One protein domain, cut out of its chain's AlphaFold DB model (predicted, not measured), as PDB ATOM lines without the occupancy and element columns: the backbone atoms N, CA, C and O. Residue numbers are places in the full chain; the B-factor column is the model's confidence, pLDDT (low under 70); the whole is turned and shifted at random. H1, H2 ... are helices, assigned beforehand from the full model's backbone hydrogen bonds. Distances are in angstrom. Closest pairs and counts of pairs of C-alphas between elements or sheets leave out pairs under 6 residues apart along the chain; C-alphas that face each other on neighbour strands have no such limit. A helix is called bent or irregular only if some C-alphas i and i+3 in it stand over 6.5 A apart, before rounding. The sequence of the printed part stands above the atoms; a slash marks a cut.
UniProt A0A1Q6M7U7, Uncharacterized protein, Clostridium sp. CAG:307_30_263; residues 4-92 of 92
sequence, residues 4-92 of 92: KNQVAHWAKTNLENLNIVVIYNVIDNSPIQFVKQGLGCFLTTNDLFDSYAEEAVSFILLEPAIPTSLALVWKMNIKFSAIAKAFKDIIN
ATOM      1  N   LYS A   4     210.679 265.778 310.795       80.00
ATOM      2  CA  LYS A   4     209.433 266.192 310.128       80.00
ATOM      3  C   LYS A   4     209.191 267.712 310.180       80.00
ATOM      4  O   LYS A   4     208.840 268.325 309.177       80.00
ATOM      5  N   ASN A   5     209.414 268.336 311.338       83.62
ATOM      6  CA  ASN A   5     209.228 269.782 311.503       83.62
ATOM      7  C   ASN A   5     210.339 270.575 310.803       83.62
ATOM      8  O   ASN A   5     210.101 271.689 310.346       83.62
ATOM      9  N   GLN A   6     211.545 270.006 310.713       85.00
ATOM     10  CA  GLN A   6     212.662 270.608 309.990       85.00
ATOM     11  C   GLN A   6     212.375 270.679 308.486       85.00
ATOM     12  O   GLN A   6     212.564 271.735 307.889       85.00
ATOM     13  N   VAL A   7     211.841 269.603 307.900       85.31
ATOM     14  CA  VAL A   7     211.441 269.565 306.484       85.31
ATOM     15  C   VAL A   7     210.310 270.554 306.192       85.31
ATOM     16  O   VAL A   7     210.380 271.287 305.211       85.31
ATOM     17  N   ALA A   8     209.293 270.642 307.055       87.56
ATOM     18  CA  ALA A   8     208.206 271.608 306.872       87.56
ATOM     19  C   ALA A   8     208.693 273.061 306.936       87.56
ATOM     20  O   ALA A   8     208.322 273.885 306.101       87.56
ATOM     21  N   HIS A   9     209.579 273.355 307.894       89.00
ATOM     22  CA  HIS A   9     210.201 274.667 308.009       89.00
ATOM     23  C   HIS A   9     211.042 275.005 306.770       89.00
ATOM     24  O   HIS A   9     210.924 276.106 306.237       89.00
ATOM     25  N   TRP A  10     211.836 274.049 306.277       89.25
ATOM     26  CA  TRP A  10     212.606 274.193 305.041       89.25
ATOM     27  C   TRP A  10     211.708 274.494 303.833       89.25
ATOM     28  O   TRP A  10     211.961 275.446 303.097       89.25
ATOM     29  N   ALA A  11     210.605 273.756 303.689       88.12
ATOM     30  CA  ALA A  11     209.620 273.949 302.626       88.12
ATOM     31  C   ALA A  11     208.753 275.213 302.809       88.12
ATOM     32  O   ALA A  11     207.862 275.461 301.998       88.12
ATOM     33  N   LYS A  12     208.985 276.005 303.869       90.56
ATOM     34  CA  LYS A  12     208.204 277.202 304.231       90.56
ATOM     35  C   LYS A  12     206.697 276.928 304.272       90.56
ATOM     36  O   LYS A  12     205.891 277.760 303.862       90.56
ATOM     37  N   THR A  13     206.321 275.752 304.769       88.75
ATOM     38  CA  THR A  13     204.932 275.293 304.837       88.75
ATOM     39  C   THR A  13     204.587 274.787 306.234       88.75
ATOM     40  O   THR A  13     205.462 274.561 307.072       88.75
ATOM     41  N   ASN A  14     203.294 274.601 306.490       84.38
ATOM     42  CA  ASN A  14     202.824 273.880 307.663       84.38
ATOM     43  C   ASN A  14     202.592 272.410 307.287       84.38
ATOM     44  O   ASN A  14     202.090 272.115 306.206       84.38
ATOM     45  N   LEU A  15     202.928 271.486 308.187       80.25
ATOM     46  CA  LEU A  15     202.685 270.055 307.988       80.25
ATOM     47  C   LEU A  15     201.210 269.741 307.760       80.25
ATOM     48  O   LEU A  15     200.898 268.839 306.998       80.25
ATOM     49  N   GLU A  16     200.324 270.504 308.396       81.69
ATOM     50  CA  GLU A  16     198.870 270.378 308.248       81.69
ATOM     51  C   GLU A  16     198.394 270.659 306.815       81.69
ATOM     52  O   GLU A  16     197.344 270.175 306.407       81.69
ATOM     53  N   ASN A  17     199.191 271.393 306.029       81.38
ATOM     54  CA  ASN A  17     198.899 271.693 304.629       81.38
ATOM     55  C   ASN A  17     199.439 270.619 303.672       81.38
ATOM     56  O   ASN A  17     199.170 270.677 302.472       81.38
ATOM     57  N   LEU A  18     200.241 269.671 304.167       76.31
ATOM     58  CA  LEU A  18     200.807 268.597 303.363       76.31
ATOM     59  C   LEU A  18     199.929 267.350 303.497       76.31
ATOM     60  O   LEU A  18     199.694 266.857 304.598       76.31
ATOM     61  N   ASN A  19     199.493 266.793 302.365       75.69
ATOM     62  CA  ASN A  19     198.763 265.526 302.333       75.69
ATOM     63  C   ASN A  19     199.724 264.338 302.531       75.69
ATOM     64  O   ASN A  19     200.027 263.597 301.595       75.69
ATOM     65  N   ILE A  20     200.267 264.202 303.740       77.44
ATOM     66  CA  ILE A  20     201.203 263.133 304.091       77.44
ATOM     67  C   ILE A  20     200.419 261.979 304.706       77.44
ATOM     68  O   ILE A  20     200.012 262.041 305.864       77.44
ATOM     69  N   VAL A  21     200.241 260.912 303.929       73.88
ATOM     70  CA  VAL A  21     199.493 259.725 304.362       73.88
ATOM     71  C   VAL A  21     200.285 258.921 305.399       73.88
ATOM     72  O   VAL A  21     199.717 258.495 306.400       73.88
ATOM     73  N   VAL A  22     201.600 258.740 305.199       69.06
ATOM     74  CA  VAL A  22     202.493 258.037 306.138       69.06
ATOM     75  C   VAL A  22     203.919 258.593 306.066       69.06
ATOM     76  O   VAL A  22     204.377 259.009 305.006       69.06
ATOM     77  N   ILE A  23     204.633 258.568 307.196       74.88
ATOM     78  CA  ILE A  23     206.075 258.836 307.286       74.88
ATOM     79  C   ILE A  23     206.745 257.608 307.898       74.88
ATOM     80  O   ILE A  23     206.390 257.206 309.006       74.88
ATOM     81  N   TYR A  24     207.733 257.050 307.202       68.69
ATOM     82  CA  TYR A  24     208.540 255.931 307.684       68.69
ATOM     83  C   TYR A  24     209.950 256.423 308.025       68.69
ATOM     84  O   TYR A  24     210.675 256.889 307.153       68.69
ATOM     85  N   ASN A  25     210.331 256.328 309.303       66.75
ATOM     86  CA  ASN A  25     211.638 256.783 309.809       66.75
ATOM     87  C   ASN A  25     212.676 255.652 309.932       66.75
ATOM     88  O   ASN A  25     213.769 255.883 310.444       66.75
ATOM     89  N   VAL A  26     212.328 254.431 309.527       65.38
ATOM     90  CA  VAL A  26     213.227 253.272 309.558       65.38
ATOM     91  C   VAL A  26     213.476 252.846 308.120       65.38
ATOM     92  O   VAL A  26     212.532 252.551 307.389       65.38
ATOM     93  N   ILE A  27     214.744 252.844 307.720       61.38
ATOM     94  CA  ILE A  27     215.188 252.377 306.408       61.38
ATOM     95  C   ILE A  27     215.413 250.868 306.537       61.38
ATOM     96  O   ILE A  27     216.535 250.418 306.741       61.38
ATOM     97  N   ASP A  28     214.332 250.094 306.511       56.22
ATOM     98  CA  ASP A  28     214.401 248.637 306.386       56.22
ATOM     99  C   ASP A  28     213.868 248.242 304.999       56.22
ATOM    100  O   ASP A  28     212.895 248.823 304.519       56.22
ATOM    101  N   ASN A  29     214.527 247.290 304.335       57.12
ATOM    102  CA  ASN A  29     214.159 246.741 303.017       57.12
ATOM    103  C   ASN A  29     214.068 247.706 301.815       57.12
ATOM    104  O   ASN A  29     213.427 247.357 300.830       57.12
ATOM    105  N   SER A  30     214.739 248.864 301.839       68.56
ATOM    106  CA  SER A  30     214.777 249.829 300.721       68.56
ATOM    107  C   SER A  30     213.382 250.336 300.284       68.56
ATOM    108  O   SER A  30     212.688 249.704 299.483       68.56
ATOM    109  N   PRO A  31     212.948 251.535 300.714       76.25
ATOM    110  CA  PRO A  31     211.645 252.094 300.329       76.25
ATOM    111  C   PRO A  31     211.545 252.482 298.839       76.25
ATOM    112  O   PRO A  31     210.540 253.044 298.402       76.25
ATOM    113  N   ILE A  32     212.565 252.183 298.037       79.12
ATOM    114  CA  ILE A  32     212.660 252.578 296.635       79.12
ATOM    115  C   ILE A  32     211.574 251.969 295.749       79.12
ATOM    116  O   ILE A  32     211.137 252.608 294.793       79.12
ATOM    117  N   GLN A  33     211.065 250.784 296.091       79.81
ATOM    118  CA  GLN A  33     209.968 250.156 295.351       79.81
ATOM    119  C   GLN A  33     208.692 251.013 295.397       79.81
ATOM    120  O   GLN A  33     207.981 251.100 294.397       79.81
ATOM    121  N   PHE A  34     208.440 251.732 296.499       81.06
ATOM    122  CA  PHE A  34     207.321 252.675 296.586       81.06
ATOM    123  C   PHE A  34     207.503 253.869 295.646       81.06
ATOM    124  O   PHE A  34     206.542 254.299 295.010       81.06
ATOM    125  N   VAL A  35     208.734 254.374 295.518       84.00
ATOM    126  CA  VAL A  35     209.064 255.471 294.593       84.00
ATOM    127  C   VAL A  35     208.878 255.018 293.146       84.00
ATOM    128  O   VAL A  35     208.228 255.709 292.365       84.00
ATOM    129  N   LYS A  36     209.366 253.821 292.797       83.12
ATOM    130  CA  LYS A  36     209.243 253.244 291.446       83.12
ATOM    131  C   LYS A  36     207.793 253.023 291.025       83.12
ATOM    132  O   LYS A  36     207.468 253.189 289.855       83.12
ATOM    133  N   GLN A  37     206.924 252.671 291.969       85.75
ATOM    134  CA  GLN A  37     205.491 252.493 291.727       85.75
ATOM    135  C   GLN A  37     204.690 253.809 291.787       85.75
ATOM    136  O   GLN A  37     203.476 253.786 291.606       85.75
ATOM    137  N   GLY A  38     205.338 254.953 292.043       85.12
ATOM    138  CA  GLY A  38     204.669 256.254 292.148       85.12
ATOM    139  C   GLY A  38     203.801 256.411 293.401       85.12
ATOM    140  O   GLY A  38     202.936 257.281 293.445       85.12
ATOM    141  N   LEU A  39     204.015 255.572 294.419       83.50
ATOM    142  CA  LEU A  39     203.227 255.545 295.655       83.50
ATOM    143  C   LEU A  39     203.708 256.563 296.700       83.50
ATOM    144  O   LEU A  39     203.049 256.756 297.720       83.50
ATOM    145  N   GLY A  40     204.847 257.216 296.468       81.12
ATOM    146  CA  GLY A  40     205.373 258.237 297.364       81.12
ATOM    147  C   GLY A  40     206.746 258.759 296.959       81.12
ATOM    148  O   GLY A  40     207.257 258.466 295.879       81.12
ATOM    149  N   CYS A  41     207.348 259.535 297.859       80.94
ATOM    150  CA  CYS A  41     208.709 260.040 297.740       80.94
ATOM    151  C   CYS A  41     209.598 259.465 298.848       80.94
ATOM    152  O   CYS A  41     209.134 259.175 299.952       80.94
ATOM    153  N   PHE A  42     210.887 259.318 298.548       82.44
ATOM    154  CA  PHE A  42     211.893 258.901 299.513       82.44
ATOM    155  C   PHE A  42     212.892 260.032 299.724       82.44
ATOM    156  O   PHE A  42     213.502 260.514 298.771       82.44
ATOM    157  N   LEU A  43     213.037 260.463 300.975       82.50
ATOM    158  CA  LEU A  43     214.018 261.462 301.375       82.50
ATOM    159  C   LEU A  43     215.142 260.758 302.132       82.50
ATOM    160  O   LEU A  43     214.904 260.168 303.184       82.50
ATOM    161  N   THR A  44     216.355 260.833 301.593       81.62
ATOM    162  CA  THR A  44     217.547 260.204 302.168       81.62
ATOM    163  C   THR A  44     218.750 261.130 302.070       81.62
ATOM    164  O   THR A  44     218.715 262.157 301.389       81.62
ATOM    165  N   THR A  45     219.816 260.772 302.772       80.62
ATOM    166  CA  THR A  45     221.111 261.434 302.681       80.62
ATOM    167  C   THR A  45     221.915 260.901 301.491       80.62
ATOM    168  O   THR A  45     221.703 259.777 301.029       80.62
ATOM    169  N   ASN A  46     222.823 261.733 300.973       79.38
ATOM    170  CA  ASN A  46     223.598 261.433 299.767       79.38
ATOM    171  C   ASN A  46     224.518 260.206 299.933       79.38
ATOM    172  O   ASN A  46     224.709 259.450 298.994       79.38
ATOM    173  N   ASP A  47     225.043 259.978 301.136       78.88
ATOM    174  CA  ASP A  47     225.894 258.833 301.487       78.88
ATOM    175  C   ASP A  47     225.167 257.484 301.419       78.88
ATOM    176  O   ASP A  47     225.801 256.451 301.228       78.88
ATOM    177  N   LEU A  48     223.837 257.483 301.531       77.12
ATOM    178  CA  LEU A  48     223.031 256.274 301.378       77.12
ATOM    179  C   LEU A  48     222.568 256.059 299.933       77.12
ATOM    180  O   LEU A  48     222.052 254.986 299.629       77.12
ATOM    181  N   PHE A  49     222.735 257.042 299.036       73.62
ATOM    182  CA  PHE A  49     222.229 256.947 297.665       73.62
ATOM    183  C   PHE A  49     222.914 255.847 296.848       73.62
ATOM    184  O   PHE A  49     222.243 255.170 296.073       73.62
ATOM    185  N   ASP A  50     224.208 255.603 297.066       67.25
ATOM    186  CA  ASP A  50     224.962 254.577 296.330       67.25
ATOM    187  C   ASP A  50     224.373 253.168 296.508       67.25
ATOM    188  O   ASP A  50     224.461 252.339 295.606       67.25
ATOM    189  N   SER A  51     223.673 252.913 297.621       68.50
ATOM    190  CA  SER A  51     222.949 251.650 297.855       68.50
ATOM    191  C   SER A  51     221.706 251.476 296.967       68.50
ATOM    192  O   SER A  51     221.098 250.410 296.957       68.50
ATOM    193  N   TYR A  52     221.314 252.520 296.235       69.06
ATOM    194  CA  TYR A  52     220.075 252.615 295.462       69.06
ATOM    195  C   TYR A  52     220.302 252.992 293.988       69.06
ATOM    196  O   TYR A  52     219.344 253.076 293.217       69.06
ATOM    197  N   ALA A  53     221.552 253.228 293.578       63.47
ATOM    198  CA  ALA A  53     221.896 253.761 292.260       63.47
ATOM    199  C   ALA A  53     221.515 252.831 291.088       63.47
ATOM    200  O   ALA A  53     221.259 253.300 289.980       63.47
ATOM    201  N   GLU A  54     221.418 251.519 291.323       64.94
ATOM    202  CA  GLU A  54     221.080 250.525 290.292       64.94
ATOM    203  C   GLU A  54     219.574 250.471 289.953       64.94
ATOM    204  O   GLU A  54     219.158 249.786 289.020       64.94
ATOM    205  N   GLU A  55     218.720 251.203 290.677       66.50
ATOM    206  CA  GLU A  55     217.271 250.965 290.685       66.50
ATOM    207  C   GLU A  55     216.434 251.802 289.702       66.50
ATOM    208  O   GLU A  55     215.202 251.728 289.749       66.50
ATOM    209  N   ALA A  56     217.067 252.533 288.777       70.38
ATOM    210  CA  ALA A  56     216.414 253.439 287.818       70.38
ATOM    211  C   ALA A  56     215.649 254.611 288.473       70.38
ATOM    212  O   ALA A  56     214.651 255.096 287.942       70.38
ATOM    213  N   VAL A  57     216.131 255.083 289.627       75.88
ATOM    214  CA  VAL A  57     215.619 256.273 290.319       75.88
ATOM    215  C   VAL A  57     216.684 257.366 290.286       75.88
ATOM    216  O   VAL A  57     217.862 257.099 290.509       75.88
ATOM    217  N   SER A  58     216.281 258.605 290.003       79.06
ATOM    218  CA  SER A  58     217.182 259.760 290.047       79.06
ATOM    219  C   SER A  58     217.155 260.410 291.426       79.06
ATOM    220  O   SER A  58     216.083 260.728 291.943       79.06
ATOM    221  N   PHE A  59     218.331 260.647 292.008       80.94
ATOM    222  CA  PHE A  59     218.444 261.473 293.205       80.94
ATOM    223  C   PHE A  59     218.265 262.947 292.843       80.94
ATOM    224  O   PHE A  59     218.947 263.461 291.957       80.94
ATOM    225  N   ILE A  60     217.368 263.631 293.550       85.88
ATOM    226  CA  ILE A  60     217.169 265.075 293.420       85.88
ATOM    227  C   ILE A  60     217.619 265.708 294.729       85.88
ATOM    228  O   ILE A  60     217.015 265.480 295.779       85.88
ATOM    229  N   LEU A  61     218.687 266.503 294.663       84.62
ATOM    230  CA  LEU A  61     219.147 267.260 295.817       84.62
ATOM    231  C   LEU A  61     218.127 268.356 296.149       84.62
ATOM    232  O   LEU A  61     217.618 269.038 295.261       84.62
ATOM    233  N   LEU A  62     217.838 268.533 297.436       88.12
ATOM    234  CA  LEU A  62     217.002 269.638 297.890       88.12
ATOM    235  C   LEU A  62     217.733 270.972 297.710       88.12
ATOM    236  O   LEU A  62     218.890 271.106 298.110       88.12
ATOM    237  N   GLU A  63     217.025 271.974 297.190       89.00
ATOM    238  CA  GLU A  63     217.524 273.344 297.085       89.00
ATOM    239  C   GLU A  63     216.630 274.320 297.874       89.00
ATOM    240  O   GLU A  63     215.450 274.468 297.546       89.00
ATOM    241  N   PRO A  64     217.156 274.989 298.923       89.81
ATOM    242  CA  PRO A  64     218.531 274.901 299.436       89.81
ATOM    243  C   PRO A  64     218.819 273.563 300.144       89.81
ATOM    244  O   PRO A  64     217.904 272.920 300.645       89.81
ATOM    245  N   ALA A  65     220.081 273.146 300.241       88.06
ATOM    246  CA  ALA A  65     220.421 271.893 300.919       88.06
ATOM    247  C   ALA A  65     220.074 271.928 302.422       88.06
ATOM    248  O   ALA A  65     220.241 272.955 303.085       88.06
ATOM    249  N   ILE A  66     219.644 270.788 302.975       86.69
ATOM    250  CA  ILE A  66     219.463 270.596 304.422       86.69
ATOM    251  C   ILE A  66     220.684 269.828 304.955       86.69
ATOM    252  O   ILE A  66     220.749 268.608 304.788       86.69
ATOM    253  N   PRO A  67     221.671 270.496 305.580       83.25
ATOM    254  CA  PRO A  67     222.840 269.807 306.108       83.25
ATOM    255  C   PRO A  67     222.436 268.901 307.272       83.25
ATOM    256  O   PRO A  67     221.710 269.311 308.179       83.25
ATOM    257  N   THR A  68     222.935 267.669 307.244       79.88
ATOM    258  CA  THR A  68     222.749 266.683 308.313       79.88
ATOM    259  C   THR A  68     224.118 266.272 308.832       79.88
ATOM    260  O   THR A  68     225.048 266.097 308.047       79.88
ATOM    261  N   SER A  69     224.256 266.139 310.150       81.50
ATOM    262  CA  SER A  69     225.481 265.670 310.793       81.50
ATOM    263  C   SER A  69     225.226 264.378 311.558       81.50
ATOM    264  O   SER A  69     224.203 264.219 312.228       81.50
ATOM    265  N   LEU A  70     226.178 263.453 311.463       81.50
ATOM    266  CA  LEU A  70     226.230 262.278 312.318       81.50
ATOM    267  C   LEU A  70     227.022 262.633 313.578       81.50
ATOM    268  O   LEU A  70     228.076 263.264 313.497       81.50
ATOM    269  N   ALA A  71     226.530 262.221 314.742       85.69
ATOM    270  CA  ALA A  71     227.238 262.397 316.000       85.69
ATOM    271  C   ALA A  71     227.367 261.057 316.722       85.69
ATOM    272  O   ALA A  71     226.374 260.372 316.965       85.69
ATOM    273  N   LEU A  72     228.594 260.718 317.120       87.50
ATOM    274  CA  LEU A  72     228.835 259.660 318.092       87.50
ATOM    275  C   LEU A  72     228.679 260.256 319.497       87.50
ATOM    276  O   LEU A  72     229.443 261.133 319.894       87.50
ATOM    277  N   VAL A  73     227.674 259.800 320.245       89.00
ATOM    278  CA  VAL A  73     227.319 260.344 321.567       89.00
ATOM    279  C   VAL A  73     227.458 259.297 322.665       89.00
ATOM    280  O   VAL A  73     227.014 258.160 322.529       89.00
ATOM    281  N   TRP A  74     228.045 259.700 323.793       90.31
ATOM    282  CA  TRP A  74     228.193 258.878 324.995       90.31
ATOM    283  C   TRP A  74     228.015 259.723 326.262       90.31
ATOM    284  O   TRP A  74     228.121 260.950 326.239       90.31
ATOM    285  N   LYS A  75     227.750 259.071 327.403       90.12
ATOM    286  CA  LYS A  75     227.700 259.760 328.705       90.12
ATOM    287  C   LYS A  75     229.083 260.300 329.067       90.12
ATOM    288  O   LYS A  75     230.050 259.546 329.039       90.12
ATOM    289  N   MET A  76     229.149 261.557 329.507       85.38
ATOM    290  CA  MET A  76     230.403 262.265 329.814       85.38
ATOM    291  C   MET A  76     231.365 261.474 330.721       85.38
ATOM    292  O   MET A  76     232.566 261.479 330.482       85.38
ATOM    293  N   ASN A  77     230.835 260.730 331.699       87.06
ATOM    294  CA  ASN A  77     231.624 259.995 332.698       87.06
ATOM    295  C   ASN A  77     231.660 258.471 332.470       87.06
ATOM    296  O   ASN A  77     231.788 257.706 333.427       87.06
ATOM    297  N   ILE A  78     231.492 257.996 331.232       89.12
ATOM    298  CA  ILE A  78     231.546 256.557 330.951       89.12
ATOM    299  C   ILE A  78     232.993 256.041 330.999       89.12
ATOM    300  O   ILE A  78     233.891 256.597 330.365       89.12
ATOM    301  N   LYS A  79     233.234 254.949 331.735       91.25
ATOM    302  CA  LYS A  79     234.482 254.184 331.608       91.25
ATOM    303  C   LYS A  79     234.352 253.263 330.398       91.25
ATOM    304  O   LYS A  79     233.574 252.314 330.432       91.25
ATOM    305  N   PHE A  80     235.092 253.559 329.335       91.00
ATOM    306  CA  PHE A  80     235.131 252.698 328.155       91.00
ATOM    307  C   PHE A  80     235.798 251.358 328.484       91.00
ATOM    308  O   PHE A  80     236.820 251.315 329.170       91.00
ATOM    309  N   SER A  81     235.238 250.266 327.958       94.00
ATOM    310  CA  SER A  81     235.963 248.998 327.860       94.00
ATOM    311  C   SER A  81     237.123 249.133 326.867       94.00
ATOM    312  O   SER A  81     237.156 250.071 326.068       94.00
ATOM    313  N   ALA A  82     238.059 248.179 326.873       93.94
ATOM    314  CA  ALA A  82     239.162 248.166 325.909       93.94
ATOM    315  C   ALA A  82     238.660 248.206 324.450       93.94
ATOM    316  O   ALA A  82     239.152 249.000 323.654       93.94
ATOM    317  N   ILE A  83     237.621 247.421 324.134       94.38
ATOM    318  CA  ILE A  83     237.013 247.366 322.795       94.38
ATOM    319  C   ILE A  83     236.346 248.696 322.437       94.38
ATOM    320  O   ILE A  83     236.559 249.220 321.349       94.38
ATOM    321  N   ALA A  84     235.568 249.277 323.354       92.00
ATOM    322  CA  ALA A  84     234.869 250.531 323.085       92.00
ATOM    323  C   ALA A  84     235.841 251.711 322.913       92.00
ATOM    324  O   ALA A  84     235.575 252.620 322.131       92.00
ATOM    325  N   LYS A  85     236.986 251.679 323.611       91.31
ATOM    326  CA  LYS A  85     238.064 252.651 323.423       91.31
ATOM    327  C   LYS A  85     238.724 252.491 322.052       91.31
ATOM    328  O   LYS A  85     238.808 253.470 321.325       91.31
ATOM    329  N   ALA A  86     239.092 251.265 321.675       93.50
ATOM    330  CA  ALA A  86     239.667 250.987 320.361       93.50
ATOM    331  C   ALA A  86     238.730 251.413 319.217       93.50
ATOM    332  O   ALA A  86     239.169 252.048 318.269       93.50
ATOM    333  N   PHE A  87     237.429 251.134 319.332       92.94
ATOM    334  CA  PHE A  87     236.430 251.572 318.354       92.94
ATOM    335  C   PHE A  87     236.341 253.099 318.241       92.94
ATOM    336  O   PHE A  87     236.300 253.635 317.138       92.94
ATOM    337  N   LYS A  88     236.346 253.809 319.376       89.19
ATOM    338  CA  LYS A  88     236.351 255.275 319.391       89.19
ATOM    339  C   LYS A  88     237.584 255.845 318.681       89.19
ATOM    340  O   LYS A  88     237.443 256.807 317.938       89.19
ATOM    341  N   ASP A  89     238.753 255.252 318.902       90.44
ATOM    342  CA  ASP A  89     240.012 255.696 318.295       90.44
ATOM    343  C   ASP A  89     240.080 255.397 316.781       90.44
ATOM    344  O   ASP A  89     240.871 256.017 316.085       90.44
ATOM    345  N   ILE A  90     239.255 254.478 316.256       93.31
ATOM    346  CA  ILE A  90     239.135 254.200 314.809       93.31
ATOM    347  C   ILE A  90     238.259 255.243 314.094       93.31
ATOM    348  O   ILE A  90     238.455 255.500 312.910       93.31
ATOM    349  N   ILE A  91     237.253 255.789 314.784       86.19
ATOM    350  CA  ILE A  91     236.228 256.663 314.183       86.19
ATOM    351  C   ILE A  91     236.584 258.155 314.291       86.19
ATOM    352  O   ILE A  91     236.014 258.965 313.561       86.19
ATOM    353  N   ASN A  92     237.505 258.515 315.190       67.44
ATOM    354  CA  ASN A  92     238.035 259.874 315.363       67.44
ATOM    355  C   ASN A  92     239.291 260.112 314.523       67.44
ATOM    356  O   ASN A  92     239.447 261.259 314.051       67.44
TER     357      ASN A  92
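AT A GLANCE: This is residues 4 to 92 of the 92 residues of an uncharacterized protein of Clostridium sp. CAG:307_30_263 (UniProt A0A1Q6M7U7). With little regular structure, this is a loose body of loops with short helices H1, H2 and H3, plus an arm sticking out at residues 73 to 79 and 81 to 87, with H4 at its end. The printed part has 89 residues, four named helices, H1 to H4 in chain order, and no named strand; the class is all helix, with 32 residues in named elements. It is only just loose, close to extended: radius of gyration of the C-alphas 17.9 A, spans 49 by 33 by 24 A.

IN THESE COORDINATES: H3, residues 46 to 55, measures 15.2 A between end C-alphas and is irregular: C-alphas 51 and 54 are 7.9 A apart. H2 is residues 32 to 36. H1, residues 4 to 10, begins at C-alpha 4 (209.433, 266.192, 310.128). H4, residues 82 to 91, 14.8 A, ends at C-alpha 91 (236.228, 256.663, 314.183).

HOW THE PARTS SIT: H3 and H2 are close but not clearly touching; their closest C-alphas, Tyr 52 and Ile 32, are 7.5 A apart. H1 and H4 are apart from each other and from H2 and H3. Each O i to N i+4 pair is within hydrogen-bond range in H1, H2 and H4; in H3 1 of 6 is, and 4 of 7 O i to N i+3 pairs.

THE WHOLE: The farthest C-alphas, Asn 17 and Ala 82, are 51.3 A apart. The printed part has no cut. The links H1 to H2 and H3 to H4 are long. pLDDT is under 70 at residues 22, 24 to 30, 50 to 55 and 92.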